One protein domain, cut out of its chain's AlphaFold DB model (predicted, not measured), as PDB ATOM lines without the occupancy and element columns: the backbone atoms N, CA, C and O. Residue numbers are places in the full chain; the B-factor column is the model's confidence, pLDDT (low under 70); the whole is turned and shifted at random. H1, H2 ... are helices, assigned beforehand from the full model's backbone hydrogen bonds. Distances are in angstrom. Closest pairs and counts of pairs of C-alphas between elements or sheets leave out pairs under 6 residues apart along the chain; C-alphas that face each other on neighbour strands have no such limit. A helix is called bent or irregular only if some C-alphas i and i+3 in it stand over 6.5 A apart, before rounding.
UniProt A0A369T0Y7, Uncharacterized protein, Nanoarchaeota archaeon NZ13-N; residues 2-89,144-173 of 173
ATOM      1  N   LEU A   2     -36.698-123.686   5.939       53.16
ATOM      2  CA  LEU A   2     -36.285-122.284   5.854       53.16
ATOM      3  C   LEU A   2     -35.153-122.183   4.842       53.16
ATOM      4  O   LEU A   2     -34.010-122.532   5.123       53.16
ATOM      5  N   VAL A   3     -35.528-121.778   3.640       58.53
ATOM      6  CA  VAL A   3     -34.613-121.376   2.578       58.53
ATOM      7  C   VAL A   3     -34.330-119.883   2.774       58.53
ATOM      8  O   VAL A   3     -35.139-119.188   3.392       58.53
ATOM      9  N   LYS A   4     -33.192-119.383   2.281       55.22
ATOM     10  CA  LYS A   4     -32.768-117.972   2.411       55.22
ATOM     11  C   LYS A   4     -33.891-116.949   2.148       55.22
ATOM     12  O   LYS A   4     -33.952-115.927   2.821       55.22
ATOM     13  N   GLU A   5     -34.798-117.273   1.233       57.22
ATOM     14  CA  GLU A   5     -35.953-116.461   0.825       57.22
ATOM     15  C   GLU A   5     -36.998-116.236   1.937       57.22
ATOM     16  O   GLU A   5     -37.646-115.198   1.947       57.22
ATOM     17  N   ASN A   6     -37.110-117.137   2.923       62.03
ATOM     18  CA  ASN A   6     -38.151-117.096   3.968       62.03
ATOM     19  C   ASN A   6     -37.604-116.871   5.390       62.03
ATOM     20  O   ASN A   6     -38.347-116.938   6.368       62.03
ATOM     21  N   TYR A   7     -36.295-116.653   5.545       67.75
ATOM     22  CA  TYR A   7     -35.688-116.479   6.870       67.75
ATOM     23  C   TYR A   7     -36.084-115.148   7.523       67.75
ATOM     24  O   TYR A   7     -36.450-115.139   8.697       67.75
ATOM     25  N   ASN A   8     -36.045-114.045   6.766       66.50
ATOM     26  CA  ASN A   8     -36.377-112.721   7.301       66.50
ATOM     27  C   ASN A   8     -37.850-112.618   7.713       66.50
ATOM     28  O   ASN A   8     -38.167-111.853   8.612       66.50
ATOM     29  N   THR A   9     -38.719-113.423   7.100       81.94
ATOM     30  CA  THR A   9     -40.168-113.395   7.309       81.94
ATOM     31  C   THR A   9     -40.664-114.484   8.251       81.94
ATOM     32  O   THR A   9     -41.840-114.483   8.586       81.94
ATOM     33  N   PHE A  10     -39.818-115.416   8.721       89.06
ATOM     34  CA  PHE A  10     -40.285-116.513   9.584       89.06
ATOM     35  C   PHE A  10     -41.010-115.994  10.829       89.06
ATOM     36  O   PHE A  10     -42.088-116.475  11.162       89.06
ATOM     37  N   PHE A  11     -40.425-115.022  11.531       89.88
ATOM     38  CA  PHE A  11     -41.045-114.489  12.742       89.88
ATOM     39  C   PHE A  11     -42.282-113.646  12.442       89.88
ATOM     40  O   PHE A  11     -43.211-113.672  13.245       89.88
ATOM     41  N   ASP A  12     -42.307-112.958  11.301       89.56
ATOM     42  CA  ASP A  12     -43.473-112.200  10.850       89.56
ATOM     43  C   ASP A  12     -44.625-113.154  10.535       89.56
ATOM     44  O   ASP A  12     -45.700-113.005  11.101       89.56
ATOM     45  N   LEU A  13     -44.361-114.230   9.790       88.06
ATOM     46  CA  LEU A  13     -45.324-115.290   9.497       88.06
ATOM     47  C   LEU A  13     -45.869-115.939  10.775       88.06
ATOM     48  O   LEU A  13     -47.073-116.139  10.911       88.06
ATOM     49  N   VAL A  14     -44.996-116.264  11.735       91.00
ATOM     50  CA  VAL A  14     -45.425-116.817  13.031       91.00
ATOM     51  C   VAL A  14     -46.394-115.858  13.731       91.00
ATOM     52  O   VAL A  14     -47.410-116.311  14.257       91.00
ATOM     53  N   ASN A  15     -46.103-114.554  13.714       89.88
ATOM     54  CA  ASN A  15     -46.957-113.536  14.321       89.88
ATOM     55  C   ASN A  15     -48.280-113.356  13.556       89.88
ATOM     56  O   ASN A  15     -49.334-113.341  14.187       89.88
ATOM     57  N   GLU A  16     -48.239-113.252  12.225       91.94
ATOM     58  CA  GLU A  16     -49.411-113.103  11.347       91.94
ATOM     59  C   GLU A  16     -50.386-114.272  11.498       91.94
ATOM     60  O   GLU A  16     -51.598-114.079  11.543       91.94
ATOM     61  N   MET A  17     -49.859-115.489  11.648       92.56
ATOM     62  CA  MET A  17     -50.665-116.689  11.866       92.56
ATOM     63  C   MET A  17     -51.177-116.829  13.310       92.56
ATOM     64  O   MET A  17     -51.865-117.802  13.618       92.56
ATOM     65  N   GLY A  18     -50.824-115.914  14.221       94.12
ATOM     66  CA  GLY A  18     -51.169-116.021  15.643       94.12
ATOM     67  C   GLY A  18     -50.542-117.241  16.332       94.12
ATOM     68  O   GLY A  18     -51.061-117.726  17.340       94.12
ATOM     69  N   LEU A  19     -49.442-117.761  15.784       94.25
ATOM     70  CA  LEU A  19     -48.731-118.930  16.291       94.25
ATOM     71  C   LEU A  19     -47.580-118.516  17.212       94.25
ATOM     72  O   LEU A  19     -47.212-117.349  17.348       94.25
ATOM     73  N   ARG A  20     -46.970-119.500  17.871       92.62
ATOM     74  CA  ARG A  20     -45.761-119.309  18.677       92.62
ATOM     75  C   ARG A  20     -44.626-120.080  18.036       92.62
ATOM     76  O   ARG A  20     -44.824-121.132  17.442       92.62
ATOM     77  N   VAL A  21     -43.395-119.642  18.286       93.06
ATOM     78  CA  VAL A  21     -42.203-120.382  17.833       93.06
ATOM     79  C   VAL A  21     -42.170-121.825  18.355       93.06
ATOM     80  O   VAL A  21     -41.641-122.698  17.689       93.06
ATOM     81  N   ASN A  22     -42.770-122.096  19.520       93.69
ATOM     82  CA  ASN A  22     -42.898-123.444  20.081       93.69
ATOM     83  C   ASN A  22     -43.737-124.406  19.235       93.69
ATOM     84  O   ASN A  22     -43.599-125.611  19.409       93.69
ATOM     85  N   ASP A  23     -44.599-123.886  18.364       92.69
ATOM     86  CA  ASP A  23     -45.484-124.691  17.522       92.69
ATOM     87  C   ASP A  23     -44.746-125.206  16.262       92.69
ATOM     88  O   ASP A  23     -45.321-125.911  15.438       92.69
ATOM     89  N   PHE A  24     -43.448-124.897  16.131       92.06
ATOM     90  CA  PHE A  24     -42.587-125.311  15.027       92.06
ATOM     91  C   PHE A  24     -41.420-126.182  15.503       92.06
ATOM     92  O   PHE A  24     -40.918-126.063  16.622       92.06
ATOM     93  N   VAL A  25     -40.937-127.037  14.597       89.44
ATOM     94  CA  VAL A  25     -39.690-127.789  14.757       89.44
ATOM     95  C   VAL A  25     -38.732-127.379  13.645       89.44
ATOM     96  O   VAL A  25     -38.947-127.644  12.465       89.44
ATOM     97  N   ILE A  26     -37.636-126.745  14.035       89.94
ATOM     98  CA  ILE A  26     -36.462-126.531  13.194       89.94
ATOM     99  C   ILE A  26     -35.715-127.855  13.035       89.94
ATOM    100  O   ILE A  26     -35.268-128.455  14.018       89.94
ATOM    101  N   THR A  27     -35.554-128.268  11.781       86.19
ATOM    102  CA  THR A  27     -34.679-129.362  11.357       86.19
ATOM    103  C   THR A  27     -33.647-128.835  10.371       86.19
ATOM    104  O   THR A  27     -33.930-127.927   9.585       86.19
ATOM    105  N   PHE A  28     -32.453-129.417  10.396       86.38
ATOM    106  CA  PHE A  28     -31.406-129.121   9.426       86.38
ATOM    107  C   PHE A  28     -31.578-130.018   8.204       86.38
ATOM    108  O   PHE A  28     -31.906-131.201   8.328       86.38
ATOM    109  N   LEU A  29     -31.370-129.443   7.024       83.75
ATOM    110  CA  LEU A  29     -31.385-130.197   5.780       83.75
ATOM    111  C   LEU A  29     -30.199-131.167   5.765       83.75
ATOM    112  O   LEU A  29     -29.054-130.761   5.957       83.75
ATOM    113  N   ASN A  30     -30.483-132.442   5.515       81.81
ATOM    114  CA  ASN A  30     -29.465-133.464   5.309       81.81
ATOM    115  C   ASN A  30     -29.356-133.749   3.817       81.81
ATOM    116  O   ASN A  30     -30.353-134.083   3.181       81.81
ATOM    117  N   ILE A  31     -28.149-133.642   3.273       80.19
ATOM    118  CA  ILE A  31     -27.877-133.936   1.867       80.19
ATOM    119  C   ILE A  31     -27.309-135.350   1.781       80.19
ATOM    120  O   ILE A  31     -26.327-135.671   2.449       80.19
ATOM    121  N   SER A  32     -27.957-136.214   1.003       81.44
ATOM    122  CA  SER A  32     -27.503-137.584   0.761       81.44
ATOM    123  C   SER A  32     -28.148-138.135  -0.507       81.44
ATOM    124  O   SER A  32     -29.285-137.785  -0.827       81.44
ATOM    125  N   LYS A  33     -27.469-139.071  -1.186       82.88
ATOM    126  CA  LYS A  33     -28.047-139.828  -2.312       82.88
ATOM    127  C   LYS A  33     -29.372-140.506  -1.935       82.88
ATOM    128  O   LYS A  33     -30.260-140.621  -2.768       82.88
ATOM    129  N   TYR A  34     -29.537-140.857  -0.659       82.38
ATOM    130  CA  TYR A  34     -30.740-141.498  -0.123       82.38
ATOM    131  C   TYR A  34     -31.953-140.579   0.026       82.38
ATOM    132  O   TYR A  34     -33.066-141.070   0.172       82.38
ATOM    133  N   TYR A  35     -31.758-139.261  -0.023       82.56
ATOM    134  CA  TYR A  35     -32.853-138.289   0.025       82.56
ATOM    135  C   TYR A  35     -33.233-137.759  -1.361       82.56
ATOM    136  O   TYR A  35     -34.067-136.862  -1.449       82.56
ATOM    137  N   ASN A  36     -32.607-138.272  -2.430       83.56
ATOM    138  CA  ASN A  36     -32.778-137.797  -3.805       83.56
ATOM    139  C   ASN A  36     -32.664-136.261  -3.933       83.56
ATOM    140  O   ASN A  36     -33.441-135.615  -4.631       83.56
ATOM    141  N   ASN A  37     -31.723-135.663  -3.196       84.94
ATOM    142  CA  ASN A  37     -31.612-134.210  -3.053       84.94
ATOM    143  C   ASN A  37     -30.218-133.655  -3.388       84.94
ATOM    144  O   ASN A  37     -29.912-132.518  -3.048       84.94
ATOM    145  N   LEU A  38     -29.378-134.446  -4.064       82.19
ATOM    146  CA  LEU A  38     -28.022-134.038  -4.453       82.19
ATOM    147  C   LEU A  38     -28.009-132.947  -5.531       82.19
ATOM    148  O   LEU A  38     -27.121-132.105  -5.535       82.19
ATOM    149  N   SER A  39     -28.986-132.970  -6.438       82.25
ATOM    150  CA  SER A  39     -29.121-132.018  -7.548       82.25
ATOM    151  C   SER A  39     -30.036-130.836  -7.229       82.25
ATOM    152  O   SER A  39     -30.189-129.933  -8.048       82.25
ATOM    153  N   ALA A  40     -30.662-130.828  -6.053       75.81
ATOM    154  CA  ALA A  40     -31.538-129.741  -5.664       75.81
ATOM    155  C   ALA A  40     -30.680-128.510  -5.329       75.81
ATOM    156  O   ALA A  40     -29.907-128.506  -4.372       75.81
ATOM    157  N   GLY A  41     -30.791-127.470  -6.159       76.19
ATOM    158  CA  GLY A  41     -30.096-126.190  -6.008       76.19
ATOM    159  C   GLY A  41     -30.630-125.379  -4.827       76.19
ATOM    160  O   GLY A  41     -31.211-124.317  -5.016       76.19
ATOM    161  N   PHE A  42     -30.492-125.897  -3.607       77.44
ATOM    162  CA  PHE A  42     -30.993-125.233  -2.411       77.44
ATOM    163  C   PHE A  42     -30.220-123.939  -2.125       77.44
ATOM    164  O   PHE A  42     -28.989-123.903  -2.155       77.44
ATOM    165  N   SER A  43     -30.953-122.891  -1.752       75.12
ATOM    166  CA  SER A  43     -30.386-121.643  -1.240       75.12
ATOM    167  C   SER A  43     -30.203-121.734   0.281       75.12
ATOM    168  O   SER A  43     -31.162-121.664   1.052       75.12
ATOM    169  N   TYR A  44     -28.958-121.891   0.730       79.38
ATOM    170  CA  TYR A  44     -28.629-122.066   2.148       79.38
ATOM    171  C   TYR A  44     -28.459-120.731   2.880       79.38
ATOM    172  O   TYR A  44     -27.927-119.766   2.326       79.38
ATOM    173  N   LEU A  45     -28.834-120.707   4.163       81.94
ATOM    174  CA  LEU A  45     -28.339-119.682   5.078       81.94
ATOM    175  C   LEU A  45     -26.840-119.880   5.273       81.94
ATOM    176  O   LEU A  45     -26.376-120.997   5.524       81.94
ATOM    177  N   ASN A  46     -26.079-118.793   5.207       87.12
ATOM    178  CA  ASN A  46     -24.690-118.858   5.623       87.12
ATOM    179  C   ASN A  46     -24.604-119.081   7.145       87.12
ATOM    180  O   ASN A  46     -25.564-118.888   7.896       87.12
ATOM    181  N   LYS A  47     -23.419-119.468   7.624       88.69
ATOM    182  CA  LYS A  47     -23.176-119.769   9.042       88.69
ATOM    183  C   LYS A  47     -23.626-118.645   9.990       88.69
ATOM    184  O   LYS A  47     -24.186-118.937  11.042       88.69
ATOM    185  N   LYS A  48     -23.390-117.377   9.638       90.31
ATOM    186  CA  LYS A  48     -23.743-116.221  10.479       90.31
ATOM    187  C   LYS A  48     -25.257-116.011  10.527       90.31
ATOM    188  O   LYS A  48     -25.801-115.778  11.603       90.31
ATOM    189  N   GLU A  49     -25.924-116.126   9.383       89.94
ATOM    190  CA  GLU A  49     -27.386-116.041   9.273       89.94
ATOM    191  C   GLU A  49     -28.068-117.155  10.072       89.94
ATOM    192  O   GLU A  49     -28.967-116.881  10.862       89.94
ATOM    193  N   LEU A  50     -27.589-118.396   9.937       90.00
ATOM    194  CA  LEU A  50     -28.125-119.540  10.671       90.00
ATOM    195  C   LEU A  50     -27.982-119.370  12.187       90.00
ATOM    196  O   LEU A  50     -28.931-119.611  12.928       90.00
ATOM    197  N   VAL A  51     -26.806-118.950  12.660       92.75
ATOM    198  CA  VAL A  51     -26.584-118.719  14.095       92.75
ATOM    199  C   VAL A  51     -27.520-117.629  14.610       92.75
ATOM    200  O   VAL A  51     -28.212-117.860  15.600       92.75
ATOM    201  N   LYS A  52     -27.621-116.498  13.901       92.94
ATOM    202  CA  LYS A  52     -28.528-115.402  14.268       92.94
ATOM    203  C   LYS A  52     -29.987-115.871  14.337       92.94
ATOM    204  O   LYS A  52     -30.678-115.563  15.306       92.94
ATOM    205  N   PHE A  53     -30.436-116.655  13.352       92.75
ATOM    206  CA  PHE A  53     -31.773-117.251  13.347       92.75
ATOM    207  C   PHE A  53     -32.030-118.085  14.601       92.75
ATOM    208  O   PHE A  53     -33.026-117.888  15.298       92.75
ATOM    209  N   LEU A  54     -31.125-119.024  14.889       94.06
ATOM    210  CA  LEU A  54     -31.274-119.948  16.007       94.06
ATOM    211  C   LEU A  54     -31.253-119.211  17.350       94.06
ATOM    212  O   LEU A  54     -32.031-119.555  18.237       94.06
ATOM    213  N   GLU A  55     -30.410-118.190  17.504       95.31
ATOM    214  CA  GLU A  55     -30.376-117.347  18.704       95.31
ATOM    215  C   GLU A  55     -31.698-116.603  18.914       95.31
ATOM    216  O   GLU A  55     -32.246-116.612  20.022       95.31
ATOM    217  N   GLU A  56     -32.256-116.008  17.857       94.31
ATOM    218  CA  GLU A  56     -33.543-115.323  17.944       94.31
ATOM    219  C   GLU A  56     -34.688-116.295  18.250       94.31
ATOM    220  O   GLU A  56     -35.513-116.023  19.132       94.31
ATOM    221  N   TYR A  57     -34.703-117.450  17.583       94.69
ATOM    222  CA  TYR A  57     -35.669-118.515  17.826       94.69
ATOM    223  C   TYR A  57     -35.626-118.952  19.294       94.69
ATOM    224  O   TYR A  57     -36.644-118.950  19.986       94.69
ATOM    225  N   LEU A  58     -34.428-119.239  19.814       95.81
ATOM    226  CA  LEU A  58     -34.206-119.680  21.191       95.81
ATOM    227  C   LEU A  58     -34.560-118.628  22.245       95.81
ATOM    228  O   LEU A  58     -34.925-119.004  23.365       95.81
ATOM    229  N   ARG A  59     -34.449-117.336  21.915       95.62
ATOM    230  CA  ARG A  59     -34.877-116.227  22.780       95.62
ATOM    231  C   ARG A  59     -36.397-116.201  22.948       95.62
ATOM    232  O   ARG A  59     -36.874-115.915  24.041       95.62
ATOM    233  N   LYS A  60     -37.144-116.524  21.888       95.00
ATOM    234  CA  LYS A  60     -38.617-116.586  21.896       95.00
ATOM    235  C   LYS A  60     -39.151-117.946  22.386       95.00
ATOM    236  O   LYS A  60     -40.298-118.027  22.825       95.00
ATOM    237  N   TYR A  61     -38.332-118.999  22.342       95.75
ATOM    238  CA  TYR A  61     -38.719-120.372  22.677       95.75
ATOM    239  C   TYR A  61     -38.860-120.613  24.190       95.75
ATOM    240  O   TYR A  61     -37.897-120.494  24.965       95.75
ATOM    241  N   LYS A  62     -40.065-121.011  24.611       95.88
ATOM    242  CA  LYS A  62     -40.429-121.276  26.012       95.88
ATOM    243  C   LYS A  62     -40.289-122.762  26.334       95.88
ATOM    244  O   LYS A  62     -40.658-123.606  25.531       95.88
ATOM    245  N   ILE A  63     -39.779-123.098  27.514       95.62
ATOM    246  CA  ILE A  63     -39.686-124.495  27.967       95.62
ATOM    247  C   ILE A  63     -40.968-124.817  28.734       95.62
ATOM    248  O   ILE A  63     -41.243-124.153  29.731       95.62
ATOM    249  N   LYS A  64     -41.745-125.801  28.277       95.31
ATOM    250  CA  LYS A  64     -42.971-126.268  28.951       95.31
ATOM    251  C   LYS A  64     -42.899-127.744  29.345       95.31
ATOM    252  O   LYS A  64     -43.702-128.204  30.147       95.31
ATOM    253  N   SER A  65     -41.941-128.477  28.789       94.50
ATOM    254  CA  SER A  65     -41.753-129.909  28.980       94.50
ATOM    255  C   SER A  65     -40.272-130.291  28.960       94.50
ATOM    256  O   SER A  65     -39.400-129.516  28.556       94.50
ATOM    257  N   LEU A  66     -39.984-131.533  29.356       92.00
ATOM    258  CA  LEU A  66     -38.649-132.119  29.230       92.00
ATOM    259  C   LEU A  66     -38.183-132.173  27.766       92.00
ATOM    260  O   LEU A  66     -37.013-131.923  27.479       92.00
ATOM    261  N   PHE A  67     -39.101-132.450  26.837       91.62
ATOM    262  CA  PHE A  67     -38.809-132.456  25.407       91.62
ATOM    263  C   PHE A  67     -38.399-131.073  24.902       91.62
ATOM    264  O   PHE A  67     -37.423-130.976  24.161       91.62
ATOM    265  N   ASP A  68     -39.055-130.004  25.367       93.12
ATOM    266  CA  ASP A  68     -38.659-128.633  25.024       93.12
ATOM    267  C   ASP A  68     -37.241-128.322  25.516       93.12
ATOM    268  O   ASP A  68     -36.484-127.635  24.834       93.12
ATOM    269  N   LEU A  69     -36.854-128.832  26.691       93.50
ATOM    270  CA  LEU A  69     -35.501-128.658  27.218       93.50
ATOM    271  C   LEU A  69     -34.462-129.393  26.360       93.50
ATOM    272  O   LEU A  69     -33.463-128.789  25.972       93.50
ATOM    273  N   ILE A  70     -34.714-130.660  26.017       92.62
ATOM    274  CA  ILE A  70     -33.846-131.453  25.128       92.62
ATOM    275  C   ILE A  70     -33.704-130.754  23.774       92.62
ATOM    276  O   ILE A  70     -32.595-130.586  23.268       92.62
ATOM    277  N   TYR A  71     -34.820-130.305  23.203       93.94
ATOM    278  CA  TYR A  71     -34.844-129.628  21.916       93.94
ATOM    279  C   TYR A  71     -34.105-128.284  21.951       93.94
ATOM    280  O   TYR A  71     -33.299-127.983  21.068       93.94
ATOM    281  N   LYS A  72     -34.293-127.504  23.018       93.94
ATOM    282  CA  LYS A  72     -33.558-126.255  23.241       93.94
ATOM    283  C   LYS A  72     -32.051-126.495  23.307       93.94
ATOM    284  O   LYS A  72     -31.283-125.752  22.696       93.94
ATOM    285  N   GLU A  73     -31.619-127.530  24.023       93.19
ATOM    286  CA  GLU A  73     -30.206-127.905  24.108       93.19
ATOM    287  C   GLU A  73     -29.660-128.453  22.785       93.19
ATOM    288  O   GLU A  73     -28.514-128.173  22.431       93.19
ATOM    289  N   TYR A  74     -30.486-129.150  22.003       94.50
ATOM    290  CA  TYR A  74     -30.140-129.571  20.649       94.50
ATOM    291  C   TYR A  74     -29.862-128.372  19.730       94.50
ATOM    292  O   TYR A  74     -28.830-128.342  19.057       94.50
ATOM    293  N   LEU A  75     -30.722-127.351  19.735       95.00
ATOM    294  CA  LEU A  75     -30.506-126.139  18.937       95.00
ATOM    295  C   LEU A  75     -29.318-125.304  19.439       95.00
ATOM    296  O   LEU A  75     -28.552-124.782  18.632       95.00
ATOM    297  N   ARG A  76     -29.104-125.220  20.758       93.69
ATOM    298  CA  ARG A  76     -27.897-124.591  21.328       93.69
ATOM    299  C   ARG A  76     -26.629-125.307  20.879       93.69
ATOM    300  O   ARG A  76     -25.698-124.665  20.411       93.69
ATOM    301  N   GLY A  77     -26.613-126.635  20.961       92.81
ATOM    302  CA  GLY A  77     -25.496-127.440  20.480       92.81
ATOM    303  C   GLY A  77     -25.238-127.264  18.982       92.81
ATOM    304  O   GLY A  77     -24.078-127.276  18.579       92.81
ATOM    305  N   ALA A  78     -26.282-127.018  18.182       93.38
ATOM    306  CA  ALA A  78     -26.132-126.664  16.775       93.38
ATOM    307  C   ALA A  78     -25.371-125.342  16.609       93.38
ATOM    308  O   ALA A  78     -24.424-125.285  15.830       93.38
ATOM    309  N   ILE A  79     -25.730-124.301  17.370       93.75
ATOM    310  CA  ILE A  79     -25.019-123.012  17.344       93.75
ATOM    311  C   ILE A  79     -23.528-123.220  17.631       93.75
ATOM    312  O   ILE A  79     -22.686-122.771  16.853       93.75
ATOM    313  N   ASP A  80     -23.176-123.950  18.694       91.56
ATOM    314  CA  ASP A  80     -21.767-124.232  18.989       91.56
ATOM    315  C   ASP A  80     -21.083-125.045  17.906       91.56
ATOM    316  O   ASP A  80     -19.929-124.768  17.588       91.56
ATOM    317  N   PHE A  81     -21.773-126.039  17.355       92.50
ATOM    318  CA  PHE A  81     -21.243-126.853  16.277       92.50
ATOM    319  C   PHE A  81     -20.886-125.986  15.074       92.50
ATOM    320  O   PHE A  81     -19.752-126.031  14.603       92.50
ATOM    321  N   TYR A  82     -21.810-125.137  14.623       90.50
ATOM    322  CA  TYR A  82     -21.559-124.265  13.487       90.50
ATOM    323  C   TYR A  82     -20.487-123.228  13.805       90.50
ATOM    324  O   TYR A  82     -19.615-123.018  12.969       90.50
ATOM    325  N   LEU A  83     -20.477-122.624  14.999       90.50
ATOM    326  CA  LEU A  83     -19.469-121.636  15.402       90.50
ATOM    327  C   LEU A  83     -18.062-122.230  15.550       90.50
ATOM    328  O   LEU A  83     -17.123-121.683  14.972       90.50
ATOM    329  N   LYS A  84     -17.929-123.342  16.277       89.31
ATOM    330  CA  LYS A  84     -16.650-123.919  16.730       89.31
ATOM    331  C   LYS A  84     -16.179-125.115  15.895       89.31
ATOM    332  O   LYS A  84     -15.063-125.584  16.095       89.31
ATOM    333  N   GLY A  85     -17.025-125.652  15.015       86.12
ATOM    334  CA  GLY A  85     -16.738-126.846  14.212       86.12
ATOM    335  C   GLY A  85     -16.655-128.144  15.022       86.12
ATOM    336  O   GLY A  85     -16.095-129.129  14.549       86.12
ATOM    337  N   LYS A  86     -17.150-128.157  16.268       84.25
ATOM    338  CA  LYS A  86     -17.058-129.312  17.173       84.25
ATOM    339  C   LYS A  86     -18.402-129.622  17.804       84.25
ATOM    340  O   LYS A  86     -19.102-128.726  18.272       84.25
ATOM    341  N   ARG A  87     -18.747-130.908  17.857       85.62
ATOM    342  CA  ARG A  87     -19.967-131.369  18.521       85.62
ATOM    343  C   ARG A  87     -19.784-131.338  20.034       85.62
ATOM    344  O   ARG A  87     -18.716-131.651  20.552       85.62
ATOM    345  N   ARG A  88     -20.870-131.047  20.753       84.38
ATOM    346  CA  ARG A  88     -20.940-131.237  22.213       84.38
ATOM    347  C   ARG A  88     -21.195-132.695  22.617       84.38
ATOM    348  O   ARG A  88     -20.982-133.060  23.768       84.38
ATOM    349  N   THR A  89     -21.665-133.524  21.686       85.31
ATOM    350  CA  THR A  89     -21.962-134.945  21.904       85.31
ATOM    351  C   THR A  89     -21.042-135.829  21.074       85.31
ATOM    352  O   THR A  89     -20.575-135.427  20.009       85.31
ATOM    353  N   THR A 144     -26.819-133.930  13.281       87.94
ATOM    354  CA  THR A 144     -28.098-134.522  12.875       87.94
ATOM    355  C   THR A 144     -28.915-135.026  14.068       87.94
ATOM    356  O   THR A 144     -28.339-135.459  15.075       87.94
ATOM    357  N   PRO A 145     -30.260-135.027  13.973       86.44
ATOM    358  CA  PRO A 145     -31.118-135.532  15.042       86.44
ATOM    359  C   PRO A 145     -30.843-136.990  15.429       86.44
ATOM    360  O   PRO A 145     -30.904-137.309  16.613       86.44
ATOM    361  N   CYS A 146     -30.481-137.858  14.471       84.19
ATOM    362  CA  CYS A 146     -30.279-139.290  14.729       84.19
ATOM    363  C   CYS A 146     -29.284-139.570  15.870       84.19
ATOM    364  O   CYS A 146     -29.503-140.483  16.664       84.19
ATOM    365  N   GLU A 147     -28.247-138.740  16.009       86.50
ATOM    366  CA  GLU A 147     -27.195-138.927  17.012       86.50
ATOM    367  C   GLU A 147     -27.136-137.798  18.041       86.50
ATOM    368  O   GLU A 147     -26.921-138.051  19.224       86.50
ATOM    369  N   ALA A 148     -27.278-136.535  17.626       88.00
ATOM    370  CA  ALA A 148     -27.134-135.415  18.553       88.00
ATOM    371  C   ALA A 148     -28.353-135.278  19.476       88.00
ATOM    372  O   ALA A 148     -28.173-135.130  20.683       88.00
ATOM    373  N   PHE A 149     -29.576-135.386  18.945       88.75
ATOM    374  CA  PHE A 149     -30.788-135.280  19.763       88.75
ATOM    375  C   PHE A 149     -30.909-136.462  20.728       88.75
ATOM    376  O   PHE A 149     -31.098-136.258  21.925       88.75
ATOM    377  N   SER A 150     -30.714-137.690  20.238       86.38
ATOM    378  CA  SER A 150     -30.729-138.903  21.068       86.38
ATOM    379  C   SER A 150     -29.656-138.861  22.162       86.38
ATOM    380  O   SER A 150     -29.952-139.135  23.324       86.38
ATOM    381  N   SER A 151     -28.431-138.426  21.846       87.69
ATOM    382  CA  SER A 151     -27.367-138.265  22.848       87.69
ATOM    383  C   SER A 151     -27.721-137.261  23.947       87.69
ATOM    384  O   SER A 151     -27.372-137.483  25.106       87.69
ATOM    385  N   ILE A 152     -28.401-136.162  23.602       89.81
ATOM    386  CA  ILE A 152     -28.872-135.179  24.586       89.81
ATOM    387  C   ILE A 152     -30.017-135.773  25.405       89.81
ATOM    388  O   ILE A 152     -29.984-135.679  26.625       89.81
ATOM    389  N   ALA A 153     -30.985-136.430  24.766       88.38
ATOM    390  CA  ALA A 153     -32.131-137.034  25.440       88.38
ATOM    391  C   ALA A 153     -31.705-138.082  26.482       88.38
ATOM    392  O   ALA A 153     -32.119-138.010  27.637       88.38
ATOM    393  N   PHE A 154     -30.814-139.005  26.112       85.50
ATOM    394  CA  PHE A 154     -30.331-140.059  27.013       85.50
ATOM    395  C   PHE A 154     -29.241-139.592  27.991       85.50
ATOM    396  O   PHE A 154     -28.914-140.303  28.939       85.50
ATOM    397  N   GLY A 155     -28.652-138.414  27.766       83.75
ATOM    398  CA  GLY A 155     -27.544-137.867  28.552       83.75
ATOM    399  C   GLY A 155     -27.850-136.530  29.222       83.75
ATOM    400  O   GLY A 155     -26.910-135.830  29.599       83.75
ATOM    401  N   LEU A 156     -29.126-136.156  29.348       78.12
ATOM    402  CA  LEU A 156     -29.551-134.774  29.582       78.12
ATOM    403  C   LEU A 156     -28.866-134.114  30.784       78.12
ATOM    404  O   LEU A 156     -28.293-133.038  30.640       78.12
ATOM    405  N   PHE A 157     -28.840-134.769  31.946       75.62
ATOM    406  CA  PHE A 157     -28.208-134.213  33.151       75.62
ATOM    407  C   PHE A 157     -26.704-133.967  32.976       75.62
ATOM    408  O   PHE A 157     -26.190-132.915  33.353       75.62
ATOM    409  N   LYS A 158     -26.002-134.896  32.320       75.50
ATOM    410  CA  LYS A 158     -24.578-134.746  31.993       75.50
ATOM    411  C   LYS A 158     -24.350-133.635  30.964       75.50
ATOM    412  O   LYS A 158     -23.340-132.937  31.013       75.50
ATOM    413  N   PHE A 159     -25.286-133.468  30.035       70.94
ATOM    414  CA  PHE A 159     -25.220-132.452  28.990       70.94
ATOM    415  C   PHE A 159     -25.472-131.035  29.524       70.94
ATOM    416  O   PHE A 159     -24.806-130.083  29.107       70.94
ATOM    417  N   LEU A 160     -26.395-130.889  30.477       73.25
ATOM    418  CA  LEU A 160     -26.674-129.619  31.147       73.25
ATOM    419  C   LEU A 160     -25.476-129.152  31.990       73.25
ATOM    420  O   LEU A 160     -25.105-127.982  31.908       73.25
ATOM    421  N   ASP A 161     -24.811-130.060  32.714       70.56
ATOM    422  CA  ASP A 161     -23.594-129.739  33.481       70.56
ATOM    423  C   ASP A 161     -22.448-129.246  32.571       70.56
ATOM    424  O   ASP A 161     -21.830-128.208  32.821       70.56
ATOM    425  N   LEU A 162     -22.228-129.915  31.432       63.38
ATOM    426  CA  LEU A 162     -21.258-129.477  30.417       63.38
ATOM    427  C   LEU A 162     -21.592-128.092  29.846       63.38
ATOM    428  O   LEU A 162     -20.702-127.267  29.635       63.38
ATOM    429  N   SER A 163     -22.875-127.820  29.614       61.97
ATOM    430  CA  SER A 163     -23.336-126.540  29.072       61.97
ATOM    431  C   SER A 163     -23.140-125.384  30.056       61.97
ATOM    432  O   SER A 163     -22.849-124.263  29.632       61.97
ATOM    433  N   ASN A 164     -23.255-125.651  31.360       62.62
ATOM    434  CA  ASN A 164     -22.985-124.672  32.411       62.62
ATOM    435  C   ASN A 164     -21.484-124.387  32.561       62.62
ATOM    436  O   ASN A 164     -21.109-123.221  32.678       62.62
ATOM    437  N   LYS A 165     -20.622-125.407  32.461       59.91
ATOM    438  CA  LYS A 165     -19.156-125.241  32.482       59.91
ATOM    439  C   LYS A 165     -18.648-124.370  31.328       59.91
ATOM    440  O   LYS A 165     -17.973-123.377  31.567       59.91
ATOM    441  N   ILE A 166     -19.095-124.635  30.096       58.22
ATOM    442  CA  ILE A 166     -18.697-123.842  28.914       58.22
ATOM    443  C   ILE A 166     -19.103-122.360  29.047       58.22
ATOM    444  O   ILE A 166     -18.380-121.472  28.596       58.22
ATOM    445  N   LYS A 167     -20.257-122.062  29.663       58.62
ATOM    446  CA  LYS A 167     -20.688-120.672  29.906       58.62
ATOM    447  C   LYS A 167     -19.816-119.942  30.927       58.62
ATOM    448  O   LYS A 167     -19.691-118.726  30.829       58.62
ATOM    449  N   LEU A 168     -19.272-120.658  31.909       52.16
ATOM    450  CA  LEU A 168     -18.379-120.087  32.917       52.16
ATOM    451  C   LEU A 168     -17.003-119.782  32.322       52.16
ATOM    452  O   LEU A 168     -16.456-118.720  32.604       52.16
ATOM    453  N   ASP A 169     -16.495-120.655  31.454       47.78
ATOM    454  CA  ASP A 169     -15.196-120.460  30.802       47.78
ATOM    455  C   ASP A 169     -15.225-119.281  29.817       47.78
ATOM    456  O   ASP A 169     -14.327-118.445  29.818       47.78
ATOM    457  N   ASN A 170     -16.313-119.129  29.056       49.53
ATOM    458  CA  ASN A 170     -16.494-118.008  28.127       49.53
ATOM    459  C   ASN A 170     -16.749-116.645  28.803       49.53
ATOM    460  O   ASN A 170     -16.745-115.633  28.115       49.53
ATOM    461  N   LYS A 171     -17.030-116.601  30.112       50.06
ATOM    462  CA  LYS A 171     -17.158-115.345  30.881       50.06
ATOM    463  C   LYS A 171     -15.836-114.884  31.501       50.06
ATOM    464  O   LYS A 171     -15.793-113.797  32.067       50.06
ATOM    465  N   LYS A 172     -14.801-115.728  31.462       45.47
ATOM    466  CA  LYS A 172     -13.474-115.463  32.037       45.47
ATOM    467  C   LYS A 172     -12.417-115.105  30.983       45.47
ATOM    468  O   LYS A 172     -11.268-114.894  31.359       45.47
ATOM    469  N   ALA A 173     -12.798-115.066  29.706       42.19
ATOM    470  CA  ALA A 173     -11.988-114.614  28.577       42.19
ATOM    471  C   ALA A 173     -12.521-113.269  28.076       42.19
ATOM    472  O   ALA A 173     -11.691-112.456  27.622       42.19
TER     473      ALA A 173
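This is residues 2 to 89 and 144 to 173 of the 173 residues of an uncharacterized protein of Nanoarchaeota archaeon NZ13-N (UniProt A0A369T0Y7). A helical hairpin of H2 and H3 makes the middle of this domain, with the shorter H4 crossing H3 on the side away from H2 and H5 turning off from H4 at a sharp corner; residues 164 to 173, of which 164 to 169 belong to H5, stick out freely. On the other side of the hairpin sits the short H1, near H2, and a wide loop, residues 17 to 46, leads from H1 back to H2. The 118 printed residues hold five named helices, H1 to H5 in order along the chain, and no named strand; the class is all helix. The whole is compact, with a radius of gyration of the C-alphas of 15.5 A, and spans 40 by 38 by 31 A.

H1, residues 10 to 16, touches no helix but is near H2, residues 47 to 60; their closest C-alphas are 8.4 A apart. H2 touches H3, residues 66 to 84, closest at the C-alphas of Val 51 and Ile 79, 5.6 A. They form a helical hairpin, running opposite ways at a shallow tilt of 25 degrees. With residues 70 to 74 alone, H3 touches H4, residues 145 to 154; the closest C-alphas are those of Tyr 74 and Phe 149, 5.8 A, at a steep tilt of 56 degrees, opposite ways. H5, residues 156 to 169, is close to H3 but not clearly touching, the closest C-alphas being those of Ile 70 and Leu 156, 7.0 A. H5 is also close to H4 but not clearly touching, at the C-alphas of Ile 152 and Phe 159, 6.3 A, and about perpendicular to it at 84 degrees. H2 and H4 are apart. Every O i to N i+4 pair is within hydrogen-bond range in H1, H2, H3 and H5; in H4 it is 5 of 6.

H1 begins with C-alpha 10 at (-40.285, -116.513, 9.584). H2 is 20.3 A long. H3, the longest helix by residues, measures 26.6 A from C-alpha 66 at (-38.649, -132.119, 29.230) to C-alpha 84. H4 is 12.8 A long and neither bent nor irregular, but only just: C-alphas 146 and 149 are 6.5 A apart. H5, 20.3 A long, ends with C-alpha 169 at (-15.196, -120.460, 30.802).

The two C-alphas farthest apart are those of Asn 36 and Lys 172, 46.4 A. The link from H1 to H2 is long, with 30 residues; those from H2 to H3 and H4 to H5 are tight. Between H3 and H4 residues 90 to 143 are not printed, and C-alphas 89 and 144 are 10.9 A apart across this cut. Residues 164 to 173, of which 164 to 169 belong to H5, stand free. The mean pLDDT of the printed part is 83.0; residues 2 to 8 and 162 to 173 are under 70.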